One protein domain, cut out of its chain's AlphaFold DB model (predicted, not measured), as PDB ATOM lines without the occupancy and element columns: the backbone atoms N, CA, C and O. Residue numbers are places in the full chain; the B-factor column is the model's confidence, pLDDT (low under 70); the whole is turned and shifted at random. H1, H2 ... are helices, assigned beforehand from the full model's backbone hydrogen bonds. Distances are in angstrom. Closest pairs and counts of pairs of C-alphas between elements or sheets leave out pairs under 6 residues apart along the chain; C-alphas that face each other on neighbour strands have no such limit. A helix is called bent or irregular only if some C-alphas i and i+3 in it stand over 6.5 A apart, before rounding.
ATOM      1  N   SER A   9     209.196 172.643 155.312       95.06
ATOM      2  CA  SER A   9     208.830 172.280 156.690       95.06
ATOM      3  C   SER A   9     208.210 170.888 156.828       95.06
ATOM      4  O   SER A   9     208.216 170.328 157.914       95.06
ATOM      5  N   ILE A  10     207.698 170.303 155.740       95.06
ATOM      6  CA  ILE A  10     207.217 168.918 155.742       95.06
ATOM      7  C   ILE A  10     208.343 167.938 156.081       95.06
ATOM      8  O   ILE A  10     208.074 166.945 156.740       95.06
ATOM      9  N   HIS A  11     209.597 168.199 155.700       95.25
ATOM     10  CA  HIS A  11     210.709 167.335 156.113       95.25
ATOM     11  C   HIS A  11     211.022 167.436 157.606       95.25
ATOM     12  O   HIS A  11     211.462 166.448 158.186       95.25
ATOM     13  N   ASP A  12     210.771 168.590 158.223       94.94
ATOM     14  CA  ASP A  12     210.971 168.765 159.662       94.94
ATOM     15  C   ASP A  12     209.924 167.967 160.464       94.94
ATOM     16  O   ASP A  12     210.214 167.489 161.557       94.94
ATOM     17  N   GLU A  13     208.721 167.786 159.907       94.75
ATOM     18  CA  GLU A  13     207.615 167.048 160.533       94.75
ATOM     19  C   GLU A  13     207.615 165.548 160.188       94.75
ATOM     20  O   GLU A  13     207.454 164.699 161.061       94.75
ATOM     21  N   LEU A  14     207.803 165.209 158.911       94.88
ATOM     22  CA  LEU A  14     207.660 163.852 158.374       94.88
ATOM     23  C   LEU A  14     208.985 163.080 158.302       94.88
ATOM     24  O   LEU A  14     208.987 161.856 158.146       94.88
ATOM     25  N   GLY A  15     210.108 163.797 158.351       95.25
ATOM     26  CA  GLY A  15     211.432 163.281 158.031       95.25
ATOM     27  C   GLY A  15     211.738 163.255 156.528       95.25
ATOM     28  O   GLY A  15     210.946 163.655 155.667       95.25
ATOM     29  N   TYR A  16     212.937 162.775 156.207       94.75
ATOM     30  CA  TYR A  16     213.424 162.636 154.834       94.75
ATOM     31  C   TYR A  16     212.884 161.365 154.150       94.75
ATOM     32  O   TYR A  16     212.024 160.645 154.674       94.75
ATOM     33  N   PHE A  17     213.354 161.118 152.927       94.69
ATOM     34  CA  PHE A  17     213.123 159.853 152.236       94.69
ATOM     35  C   PHE A  17     213.805 158.706 152.979       94.69
ATOM     36  O   PHE A  17     214.890 158.869 153.531       94.69
ATOM     37  N   ASP A  18     213.150 157.551 152.982       94.62
ATOM     38  CA  ASP A  18     213.684 156.335 153.579       94.62
ATOM     39  C   ASP A  18     214.570 155.606 152.560       94.62
ATOM     40  O   ASP A  18     214.096 155.159 151.511       94.62
ATOM     41  N   GLU A  19     215.863 155.493 152.864       93.19
ATOM     42  CA  GLU A  19     216.850 154.842 151.998       93.19
ATOM     43  C   GLU A  19     216.577 153.340 151.818       93.19
ATOM     44  O   GLU A  19     216.887 152.774 150.764       93.19
ATOM     45  N   GLU A  20     215.918 152.691 152.785       91.94
ATOM     46  CA  GLU A  20     215.507 151.291 152.656       91.94
ATOM     47  C   GLU A  20     214.377 151.111 151.631       91.94
ATOM     48  O   GLU A  20     214.146 149.998 151.144       91.94
ATOM     49  N   MET A  21     213.706 152.200 151.247       92.38
ATOM     50  CA  MET A  21     212.614 152.221 150.275       92.38
ATOM     51  C   MET A  21     213.046 152.731 148.903       92.38
ATOM     52  O   MET A  21     212.186 153.128 148.140       92.38
ATOM     53  N   ARG A  22     214.332 152.712 148.533       87.00
ATOM     54  CA  ARG A  22     214.857 153.325 147.289       87.00
ATOM     55  C   ARG A  22     213.990 153.178 146.022       87.00
ATOM     56  O   ARG A  22     213.848 154.141 145.280       87.00
ATOM     57  N   ASP A  23     213.411 152.005 145.761       87.62
ATOM     58  CA  ASP A  23     212.601 151.776 144.548       87.62
ATOM     59  C   ASP A  23     211.134 152.267 144.680       87.62
ATOM     60  O   ASP A  23     210.412 152.348 143.689       87.62
ATOM     61  N   TYR A  24     210.700 152.606 145.900       89.56
ATOM     62  CA  TYR A  24     209.359 153.070 146.292       89.56
ATOM     63  C   TYR A  24     209.382 154.347 147.151       89.56
ATOM     64  O   TYR A  24     208.370 154.708 147.740       89.56
ATOM     65  N   TRP A  25     210.508 155.050 147.239       91.62
ATOM     66  CA  TRP A  25     210.730 156.162 148.168       91.62
ATOM     67  C   TRP A  25     209.721 157.311 148.012       91.62
ATOM     68  O   TRP A  25     209.272 157.868 149.011       91.62
ATOM     69  N   ASP A  26     209.282 157.592 146.783       89.62
ATOM     70  CA  ASP A  26     208.237 158.562 146.462       89.62
ATOM     71  C   ASP A  26     206.881 158.091 147.006       89.62
ATOM     72  O   ASP A  26     206.186 158.840 147.686       89.62
ATOM     73  N   TRP A  27     206.524 156.824 146.770       90.25
ATOM     74  CA  TRP A  27     205.280 156.227 147.262       90.25
ATOM     75  C   TRP A  27     205.248 156.116 148.787       90.25
ATOM     76  O   TRP A  27     204.219 156.403 149.398       90.25
ATOM     77  N   ASP A  28     206.372 155.753 149.406       94.81
ATOM     78  CA  ASP A  28     206.547 155.756 150.858       94.81
ATOM     79  C   ASP A  28     206.307 157.148 151.433       94.81
ATOM     80  O   ASP A  28     205.523 157.317 152.369       94.81
ATOM     81  N   PHE A  29     206.950 158.151 150.837       94.31
ATOM     82  CA  PHE A  29     206.792 159.533 151.249       94.31
ATOM     83  C   PHE A  29     205.350 160.019 151.058       94.31
ATOM     84  O   PHE A  29     204.815 160.673 151.948       94.31
ATOM     85  N   PHE A  30     204.678 159.660 149.957       92.00
ATOM     86  CA  PHE A  30     203.281 160.036 149.713       92.00
ATOM     87  C   PHE A  30     202.314 159.418 150.718       92.00
ATOM     88  O   PHE A  30     201.437 160.128 151.210       92.00
ATOM     89  N   LEU A  31     202.467 158.132 151.046       93.38
ATOM     90  CA  LEU A  31     201.620 157.486 152.051       93.38
ATOM     91  C   LEU A  31     201.809 158.141 153.419       93.38
ATOM     92  O   LEU A  31     200.821 158.523 154.048       93.38
ATOM     93  N   ARG A  32     203.062 158.375 153.831       95.19
ATOM     94  CA  ARG A  32     203.363 159.093 155.078       95.19
ATOM     95  C   ARG A  32     202.777 160.505 155.076       95.19
ATOM     96  O   ARG A  32     202.114 160.891 156.034       95.19
ATOM     97  N   LEU A  33     202.958 161.261 153.993       94.75
ATOM     98  CA  LEU A  33     202.443 162.625 153.868       94.75
ATOM     99  C   LEU A  33     200.911 162.663 153.908       94.75
ATOM    100  O   LEU A  33     200.341 163.548 154.541       94.75
ATOM    101  N   SER A  34     200.241 161.691 153.281       93.00
ATOM    102  CA  SER A  34     198.776 161.620 153.239       93.00
ATOM    103  C   SER A  34     198.128 161.460 154.618       93.00
ATOM    104  O   SER A  34     196.970 161.837 154.790       93.00
ATOM    105  N   ALA A  35     198.876 160.952 155.604       92.88
ATOM    106  CA  ALA A  35     198.412 160.823 156.980       92.88
ATOM    107  C   ALA A  35     198.363 162.167 157.731       92.88
ATOM    108  O   ALA A  35     197.613 162.288 158.697       92.88
ATOM    109  N   ILE A  36     199.135 163.170 157.293       93.62
ATOM    110  CA  ILE A  36     199.258 164.470 157.980       93.62
ATOM    111  C   ILE A  36     198.769 165.657 157.142       93.62
ATOM    112  O   ILE A  36     198.468 166.718 157.684       93.62
ATOM    113  N   ALA A  37     198.664 165.502 155.821       92.00
ATOM    114  CA  ALA A  37     198.260 166.573 154.923       92.00
ATOM    115  C   ALA A  37     197.443 166.054 153.728       92.00
ATOM    116  O   ALA A  37     197.750 165.008 153.155       92.00
ATOM    117  N   PRO A  38     196.427 166.812 153.274       89.94
ATOM    118  CA  PRO A  38     195.688 166.459 152.074       89.94
ATOM    119  C   PRO A  38     196.545 166.668 150.820       89.94
ATOM    120  O   PRO A  38     197.091 167.750 150.592       89.94
ATOM    121  N   LEU A  39     196.584 165.662 149.949       87.88
ATOM    122  CA  LEU A  39     197.208 165.765 148.630       87.88
ATOM    123  C   LEU A  39     196.245 166.435 147.642       87.88
ATOM    124  O   LEU A  39     195.098 166.013 147.482       87.88
ATOM    125  N   ARG A  40     196.712 167.483 146.954       88.44
ATOM    126  CA  ARG A  40     195.942 168.173 145.909       88.44
ATOM    127  C   ARG A  40     196.570 167.939 144.546       88.44
ATOM    128  O   ARG A  40     197.719 168.303 144.316       88.44
ATOM    129  N   ARG A  41     195.786 167.383 143.624       85.69
ATOM    130  CA  ARG A  41     196.179 167.247 142.221       85.69
ATOM    131  C   ARG A  41     196.009 168.583 141.496       85.69
ATOM    132  O   ARG A  41     194.938 169.185 141.551       85.69
ATOM    133  N   ILE A  42     197.026 168.978 140.743       84.19
ATOM    134  CA  ILE A  42     196.962 170.077 139.777       84.19
ATOM    135  C   ILE A  42     196.527 169.482 138.416       84.19
ATOM    136  O   ILE A  42     197.157 168.534 137.948       84.19
ATOM    137  N   PRO A  43     195.425 169.936 137.780       81.50
ATOM    138  CA  PRO A  43     194.851 169.290 136.589       81.50
ATOM    139  C   PRO A  43     195.569 169.673 135.278       81.50
ATOM    140  O   PRO A  43     194.923 169.947 134.265       81.50
ATOM    141  N   TYR A  44     196.901 169.678 135.290       80.31
ATOM    142  CA  TYR A  44     197.758 170.033 134.157       80.31
ATOM    143  C   TYR A  44     198.669 168.847 133.815       80.31
ATOM    144  O   TYR A  44     199.070 168.101 134.705       80.31
ATOM    145  N   ALA A  45     198.963 168.644 132.530       73.56
ATOM    146  CA  ALA A  45     199.971 167.682 132.089       73.56
ATOM    147  C   ALA A  45     201.368 168.319 132.192       73.56
ATOM    148  O   ALA A  45     201.901 168.824 131.210       73.56
ATOM    149  N   ASP A  46     201.920 168.353 133.403       70.44
ATOM    150  CA  ASP A  46     203.212 168.973 133.726       70.44
ATOM    151  C   ASP A  46     204.422 168.068 133.434       70.44
ATOM    152  O   ASP A  46     205.531 168.561 133.228       70.44
ATOM    153  N   VAL A  47     204.212 166.750 133.377       74.56
ATOM    154  CA  VAL A  47     205.255 165.757 133.095       74.56
ATOM    155  C   VAL A  47     204.895 164.919 131.870       74.56
ATOM    156  O   VAL A  47     203.821 164.322 131.790       74.56
ATOM    157  N   LEU A  48     205.844 164.813 130.936       75.81
ATOM    158  CA  LEU A  48     205.781 163.885 129.810       75.81
ATOM    159  C   LEU A  48     206.553 162.605 130.146       75.81
ATOM    160  O   LEU A  48     207.715 162.651 130.547       75.81
ATOM    161  N   TYR A  49     205.906 161.456 129.957       75.75
ATOM    162  CA  TYR A  49     206.540 160.147 130.089       75.75
ATOM    163  C   TYR A  49     206.871 159.602 128.705       75.75
ATOM    164  O   TYR A  49     205.976 159.343 127.903       75.75
ATOM    165  N   LEU A  50     208.159 159.388 128.446       75.88
ATOM    166  CA  LEU A  50     208.604 158.619 127.293       75.88
ATOM    167  C   LEU A  50     208.643 157.141 127.681       75.88
ATOM    168  O   LEU A  50     209.312 156.775 128.647       75.88
ATOM    169  N   VAL A  51     207.950 156.296 126.920       74.25
ATOM    170  CA  VAL A  51     208.039 154.840 127.065       74.25
ATOM    171  C   VAL A  51     208.652 154.266 125.799       74.25
ATOM    172  O   VAL A  51     208.074 154.376 124.721       74.25
ATOM    173  N   SER A  52     209.828 153.658 125.931       75.25
ATOM    174  CA  SER A  52     210.477 152.964 124.821       75.25
ATOM    175  C   SER A  52     210.010 151.513 124.746       75.25
ATOM    176  O   SER A  52     209.995 150.811 125.762       75.25
ATOM    177  N   SER A  53     209.674 151.049 123.541       69.69
ATOM    178  CA  SER A  53     209.389 149.638 123.250       69.69
ATOM    179  C   SER A  53     210.655 148.786 123.103       69.69
ATOM    180  O   SER A  53     210.569 147.563 123.161       69.69
ATOM    181  N   THR A  54     211.829 149.408 122.945       71.81
ATOM    182  CA  THR A  54     213.114 148.716 122.731       71.81
ATOM    183  C   THR A  54     213.933 148.524 124.013       71.81
ATOM    184  O   THR A  54     215.017 147.949 123.961       71.81
ATOM    185  N   GLY A  55     213.415 148.955 125.171       64.38
ATOM    186  CA  GLY A  55     214.045 148.790 126.488       64.38
ATOM    187  C   GLY A  55     214.498 150.104 127.137       64.38
ATOM    188  O   GLY A  55     214.230 151.187 126.628       64.38
ATOM    189  N   GLY A  56     215.157 150.007 128.300       64.12
ATOM    190  CA  GLY A  56     215.669 151.160 129.065       64.12
ATOM    191  C   GLY A  56     214.708 151.752 130.106       64.12
ATOM    192  O   GLY A  56     215.065 152.697 130.805       64.12
ATOM    193  N   ASN A  57     213.507 151.189 130.261       68.56
ATOM    194  CA  ASN A  57     212.569 151.605 131.301       68.56
ATOM    195  C   ASN A  57     213.001 151.004 132.652       68.56
ATOM    196  O   ASN A  57     212.978 149.789 132.815       68.56
ATOM    197  N   LEU A  58     213.349 151.824 133.650       63.91
ATOM    198  CA  LEU A  58     213.750 151.333 134.985       63.91
ATOM    199  C   LEU A  58     212.679 150.441 135.648       63.91
ATOM    200  O   LEU A  58     213.004 149.552 136.429       63.91
ATOM    201  N   SER A  59     211.409 150.629 135.284       60.97
ATOM    202  CA  SER A  59     210.266 149.853 135.771       60.97
ATOM    203  C   SER A  59     210.016 148.531 135.023       60.97
ATOM    204  O   SER A  59     208.915 147.995 135.129       60.97
ATOM    205  N   SER A  60     210.952 148.035 134.200       61.06
ATOM    206  CA  SER A  60     210.764 146.791 133.429       61.06
ATOM    207  C   SER A  60     211.415 145.547 134.047       61.06
ATOM    208  O   SER A  60     211.244 144.459 133.504       61.06
ATOM    209  N   ASN A  61     212.153 145.666 135.159       67.62
ATOM    210  CA  ASN A  61     212.755 144.514 135.846       67.62
ATOM    211  C   ASN A  61     211.855 144.003 136.986       67.62
ATOM    212  O   ASN A  61     212.035 144.336 138.158       67.62
ATOM    213  N   THR A  62     210.889 143.163 136.631       64.56
ATOM    214  CA  THR A  62     209.859 142.625 137.531       64.56
ATOM    215  C   THR A  62     210.407 141.787 138.694       64.56
ATOM    216  O   THR A  62     209.844 141.832 139.787       64.56
ATOM    217  N   THR A  63     211.525 141.073 138.519       67.50
ATOM    218  CA  THR A  63     212.087 140.197 139.566       67.50
ATOM    219  C   THR A  63     212.660 140.988 140.745       67.50
ATOM    220  O   THR A  63     212.442 140.625 141.902       67.50
ATOM    221  N   THR A  64     213.374 142.085 140.481       70.75
ATOM    222  CA  THR A  64     213.891 142.963 141.545       70.75
ATOM    223  C   THR A  64     212.758 143.762 142.190       70.75
ATOM    224  O   THR A  64     212.747 143.936 143.408       70.75
ATOM    225  N   MET A  65     211.751 144.153 141.399       76.94
ATOM    226  CA  MET A  65     210.586 144.895 141.886       76.94
ATOM    227  C   MET A  65     209.750 144.120 142.905       76.94
ATOM    228  O   MET A  65     209.228 144.749 143.818       76.94
ATOM    229  N   GLN A  66     209.644 142.788 142.806       85.25
ATOM    230  CA  GLN A  66     208.850 141.991 143.754       85.25
ATOM    231  C   GLN A  66     209.366 142.107 145.194       85.25
ATOM    232  O   GLN A  66     208.574 142.253 146.120       85.25
ATOM    233  N   LYS A  67     210.688 142.055 145.400       88.25
ATOM    234  CA  LYS A  67     211.276 142.163 146.746       88.25
ATOM    235  C   LYS A  67     211.077 143.558 147.331       88.25
ATOM    236  O   LYS A  67     210.714 143.689 148.497       88.25
ATOM    237  N   SER A  68     211.297 144.588 146.516       90.38
ATOM    238  CA  SER A  68     211.089 145.974 146.929       90.38
ATOM    239  C   SER A  68     209.608 146.268 147.190       90.38
ATOM    240  O   SER A  68     209.294 146.965 148.150       90.38
ATOM    241  N   LEU A  69     208.701 145.671 146.405       91.56
ATOM    242  CA  LEU A  69     207.257 145.756 146.623       91.56
ATOM    243  C   LEU A  69     206.863 145.091 147.940       91.56
ATOM    244  O   LEU A  69     206.161 145.716 148.723       91.56
ATOM    245  N   GLN A  70     207.371 143.889 148.229       92.62
ATOM    246  CA  GLN A  70     207.084 143.204 149.492       92.62
ATOM    247  C   GLN A  70     207.486 144.058 150.695       92.62
ATOM    248  O   GLN A  70     206.683 144.266 151.598       92.62
ATOM    249  N   ARG A  71     208.692 144.640 150.672       94.12
ATOM    250  CA  ARG A  71     209.152 145.538 151.739       94.12
ATOM    251  C   ARG A  71     208.221 146.743 151.918       94.12
ATOM    252  O   ARG A  71     207.902 147.116 153.044       94.12
ATOM    253  N   PHE A  72     207.782 147.339 150.812       95.00
ATOM    254  CA  PHE A  72     206.842 148.456 150.826       95.00
ATOM    255  C   PHE A  72     205.468 148.048 151.389       95.00
ATOM    256  O   PHE A  72     204.911 148.757 152.228       95.00
ATOM    257  N   GLN A  73     204.947 146.887 150.984       95.44
ATOM    258  CA  GLN A  73     203.692 146.326 151.488       95.44
ATOM    259  C   GLN A  73     203.754 146.041 152.987       95.44
ATOM    260  O   GLN A  73     202.805 146.374 153.693       95.44
ATOM    261  N   ASP A  74     204.856 145.464 153.468       96.12
ATOM    262  CA  ASP A  74     205.051 145.128 154.879       96.12
ATOM    263  C   ASP A  74     205.107 146.396 155.741       96.12
ATOM    264  O   ASP A  74     204.423 146.480 156.763       96.12
ATOM    265  N   LYS A  75     205.856 147.421 155.302       96.44
ATOM    266  CA  LYS A  75     205.970 148.703 156.019       96.44
ATOM    267  C   LYS A  75     204.619 149.400 156.191       96.44
ATOM    268  O   LYS A  75     204.349 149.943 157.259       96.44
ATOM    269  N   HIS A  76     203.787 149.390 155.150       96.31
ATOM    270  CA  HIS A  76     202.518 150.130 155.109       96.31
ATOM    271  C   HIS A  76     201.274 149.256 155.318       96.31
ATOM    272  O   HIS A  76     200.158 149.761 155.241       96.31
ATOM    273  N   GLN A  77     201.449 147.958 155.585       96.06
ATOM    274  CA  GLN A  77     200.369 146.989 155.834       96.06
ATOM    275  C   GLN A  77     199.315 146.954 154.708       96.06
ATOM    276  O   GLN A  77     198.116 146.838 154.949       96.06
ATOM    277  N   LEU A  78     199.768 147.037 153.452       92.75
ATOM    278  CA  LEU A  78     198.898 147.198 152.275       92.75
ATOM    279  C   LEU A  78     198.226 145.896 151.802       92.75
ATOM    280  O   LEU A  78     197.441 145.916 150.854       92.75
ATOM    281  N   GLY A  79     198.547 144.758 152.423       93.69
ATOM    282  CA  GLY A  79     198.175 143.439 151.912       93.69
ATOM    283  C   GLY A  79     198.890 143.108 150.597       93.69
ATOM    284  O   GLY A  79     199.895 143.727 150.249       93.69
ATOM    285  N   THR A  80     198.395 142.108 149.864       91.62
ATOM    286  CA  THR A  80     199.018 141.643 148.613       91.62
ATOM    287  C   THR A  80     198.663 142.547 147.432       91.62
ATOM    288  O   THR A  80     197.499 142.648 147.053       91.62
ATOM    289  N   LEU A  81     199.675 143.149 146.809       88.69
ATOM    290  CA  LEU A  81     199.584 143.975 145.614       88.69
ATOM    291  C   LEU A  81     200.334 143.297 144.458       88.69
ATOM    292  O   LEU A  81     201.393 142.700 144.680       88.69
ATOM    293  N   PRO A  82     199.820 143.379 143.220       87.56
ATOM    294  CA  PRO A  82     200.520 142.854 142.059       87.56
ATOM    295  C   PRO A  82     201.719 143.738 141.704       87.56
ATOM    296  O   PRO A  82     201.654 144.966 141.797       87.56
ATOM    297  N   VAL A  83     202.801 143.127 141.218       85.12
ATOM    298  CA  VAL A  83     203.878 143.892 140.579       85.12
ATOM    299  C   VAL A  83     203.330 144.522 139.309       85.12
ATOM    300  O   VAL A  83     202.775 143.839 138.450       85.12
ATOM    301  N   SER A  84     203.508 145.832 139.187       82.88
ATOM    302  CA  SER A  84     203.067 146.595 138.029       82.88
ATOM    303  C   SER A  84     204.109 147.639 137.652       82.88
ATOM    304  O   SER A  84     204.917 148.072 138.473       82.88
ATOM    305  N   SER A  85     204.099 148.034 136.384       81.50
ATOM    306  CA  SER A  85     204.864 149.178 135.893       81.50
ATOM    307  C   SER A  85     203.935 150.373 135.715       81.50
ATOM    308  O   SER A  85     202.720 150.212 135.619       81.50
ATOM    309  N   PHE A  86     204.496 151.579 135.596       77.50
ATOM    310  CA  PHE A  86     203.684 152.771 135.353       77.50
ATOM    311  C   PHE A  86     202.811 152.632 134.094       77.50
ATOM    312  O   PHE A  86     201.620 152.923 134.145       77.50
ATOM    313  N   LEU A  87     203.364 152.118 132.985       81.44
ATOM    314  CA  LEU A  87     202.586 151.885 131.764       81.44
ATOM    315  C   LEU A  87     201.458 150.872 132.005       81.44
ATOM    316  O   LEU A  87     200.318 151.142 131.632       81.44
ATOM    317  N   ALA A  88     201.755 149.747 132.661       83.31
ATOM    318  CA  ALA A  88     200.749 148.728 132.957       83.31
ATOM    319  C   ALA A  88     199.611 149.294 133.827       83.31
ATOM    320  O   ALA A  88     198.442 149.088 133.512       83.31
ATOM    321  N   MET A  89     199.926 150.108 134.841       84.62
ATOM    322  CA  MET A  89     198.918 150.803 135.649       84.62
ATOM    323  C   MET A  89     197.997 151.706 134.818       84.62
ATOM    324  O   MET A  89     196.804 151.775 135.095       84.62
ATOM    325  N   THR A  90     198.502 152.395 133.786       82.88
ATOM    326  CA  THR A  90     197.638 153.244 132.935       82.88
ATOM    327  C   THR A  90     196.635 152.453 132.093       82.88
ATOM    328  O   THR A  90     195.664 153.028 131.600       82.88
ATOM    329  N   GLN A  91     196.873 151.152 131.923       86.56
ATOM    330  CA  GLN A  91     196.047 150.234 131.140       86.56
ATOM    331  C   GLN A  91     195.155 149.352 132.024       86.56
ATOM    332  O   GLN A  91     194.250 148.697 131.514       86.56
ATOM    333  N   GLU A  92     195.392 149.349 133.336       89.12
ATOM    334  CA  GLU A  92     194.707 148.498 134.300       89.12
ATOM    335  C   GLU A  92     193.227 148.908 134.455       89.12
ATOM    336  O   GLU A  92     192.941 150.023 134.913       89.12
ATOM    337  N   PRO A  93     192.255 148.032 134.120       90.69
ATOM    338  CA  PRO A  93     190.836 148.388 134.132       90.69
ATOM    339  C   PRO A  93     190.328 148.825 135.506       90.69
ATOM    340  O   PRO A  93     189.520 149.750 135.605       90.69
ATOM    341  N   SER A  94     190.835 148.200 136.574       89.75
ATOM    342  CA  SER A  94     190.464 148.536 137.952       89.75
ATOM    343  C   SER A  94     190.874 149.959 138.358       89.75
ATOM    344  O   SER A  94     190.284 150.532 139.276       89.75
ATOM    345  N   LEU A  95     191.822 150.573 137.638       88.81
ATOM    346  CA  LEU A  95     192.285 151.936 137.889       88.81
ATOM    347  C   LEU A  95     191.531 153.008 137.085       88.81
ATOM    348  O   LEU A  95     191.645 154.197 137.393       88.81
ATOM    349  N   LEU A  96     190.703 152.620 136.107       86.94
ATOM    350  CA  LEU A  96     189.925 153.554 135.283       86.94
ATOM    351  C   LEU A  96     189.060 154.539 136.094       86.94
ATOM    352  O   LEU A  96     189.061 155.721 135.739       86.94
ATOM    353  N   PRO A  97     188.382 154.147 137.196       90.75
ATOM    354  CA  PRO A  97     187.585 155.081 138.000       90.75
ATOM    355  C   PRO A  97     188.407 156.201 138.664       90.75
ATOM    356  O   PRO A  97     187.868 157.256 139.017       90.75
ATOM    357  N   TYR A  98     189.716 155.992 138.833       85.88
ATOM    358  CA  TYR A  98     190.637 156.978 139.405       85.88
ATOM    359  C   TYR A  98     191.256 157.890 138.346       85.88
ATOM    360  O   TYR A  98     191.886 158.891 138.696       85.88
ATOM    361  N   ARG A  99     191.038 157.613 137.052       85.12
ATOM    362  CA  ARG A  99     191.433 158.528 135.983       85.12
ATOM    363  C   ARG A  99     190.675 159.844 136.150       85.12
ATOM    364  O   ARG A  99     189.475 159.883 136.431       85.12
TER     365      ARG A  99
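AT A GLANCE: This is residues 9 to 99 of the 114 residues of a protein of Bacilli bacterium (UniProt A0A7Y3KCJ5). The model is an open, loose frame: H2 and H3 run alongside each other at a distance, H1 stands crosswise at the last turn of H2, and a long unnamed stretch, residues 35 to 61, sweeps in a wide arc from the end of H2 to the beginning of H3. After H3 the backbone folds back along that helix to H4, which makes a corner with H5; H5 and residues 40 to 48 of the arc stick out. The printed part has 91 residues with five named helices, H1 to H5 in order along the chain, and no named strand. Its class is all helix, though under half of the residues, 43 of 91, are in named elements. It is only just loose, close to compact, with a radius of gyration of the C-alphas of 14.9 A and spans of 42 by 33 by 25 A.

IN THESE COORDINATES: H1 is residues 9 to 14, beginning at C-alpha 9, (208.830, 172.280, 156.690). H2 is residues 25 to 34, 14.1 A long from first to last C-alpha. H3, the longest helix, is residues 62 to 76, 20.5 A from C-alpha 62 at (209.859, 142.625, 137.531) to C-alpha 76. H4 is residues 86 to 91. H5 is residues 93 to 98, ending at C-alpha 98, (190.637, 156.978, 139.405); it is irregular, with C-alphas 94 and 97 7.2 A apart.

HOW THE PARTS SIT: H1 and H2 are close but not clearly touching, about perpendicular at 87 degrees; their closest C-alphas, of Leu 14 and Leu 33, are 7.0 A apart. H2 and H3 are close but not clearly touching, with the C-alphas of Asp 28 and Phe 72 closest at 7.3 A. They run the same way at a shallow tilt of 26 degrees. H3 and H4 are apart. H4 and H5 are close but not clearly touching, about perpendicular at 83 degrees, with the C-alphas of Met 89 and Leu 95 closest at 7.1 A. H1 is apart from H3, H4 and H5. In H1, H2 and H4 each O i to N i+4 pair is within hydrogen-bond range; in H3 10 of 11 are, and in H5 0 of 2, beside 2 of 3 O i to N i+3 pairs.

THE WHOLE: The two C-alphas farthest apart, of Glu 13 and Thr 54, are 42.4 A apart. The printed part has no cut. The link from H2 to H3, 27 residues, is long, and that from H4 to H5 is tight. Residues 40 to 48 and 93 to 98 stand free. The mean pLDDT of the printed part is 85.6; residue 53 and residues 55 to 63 are under 70.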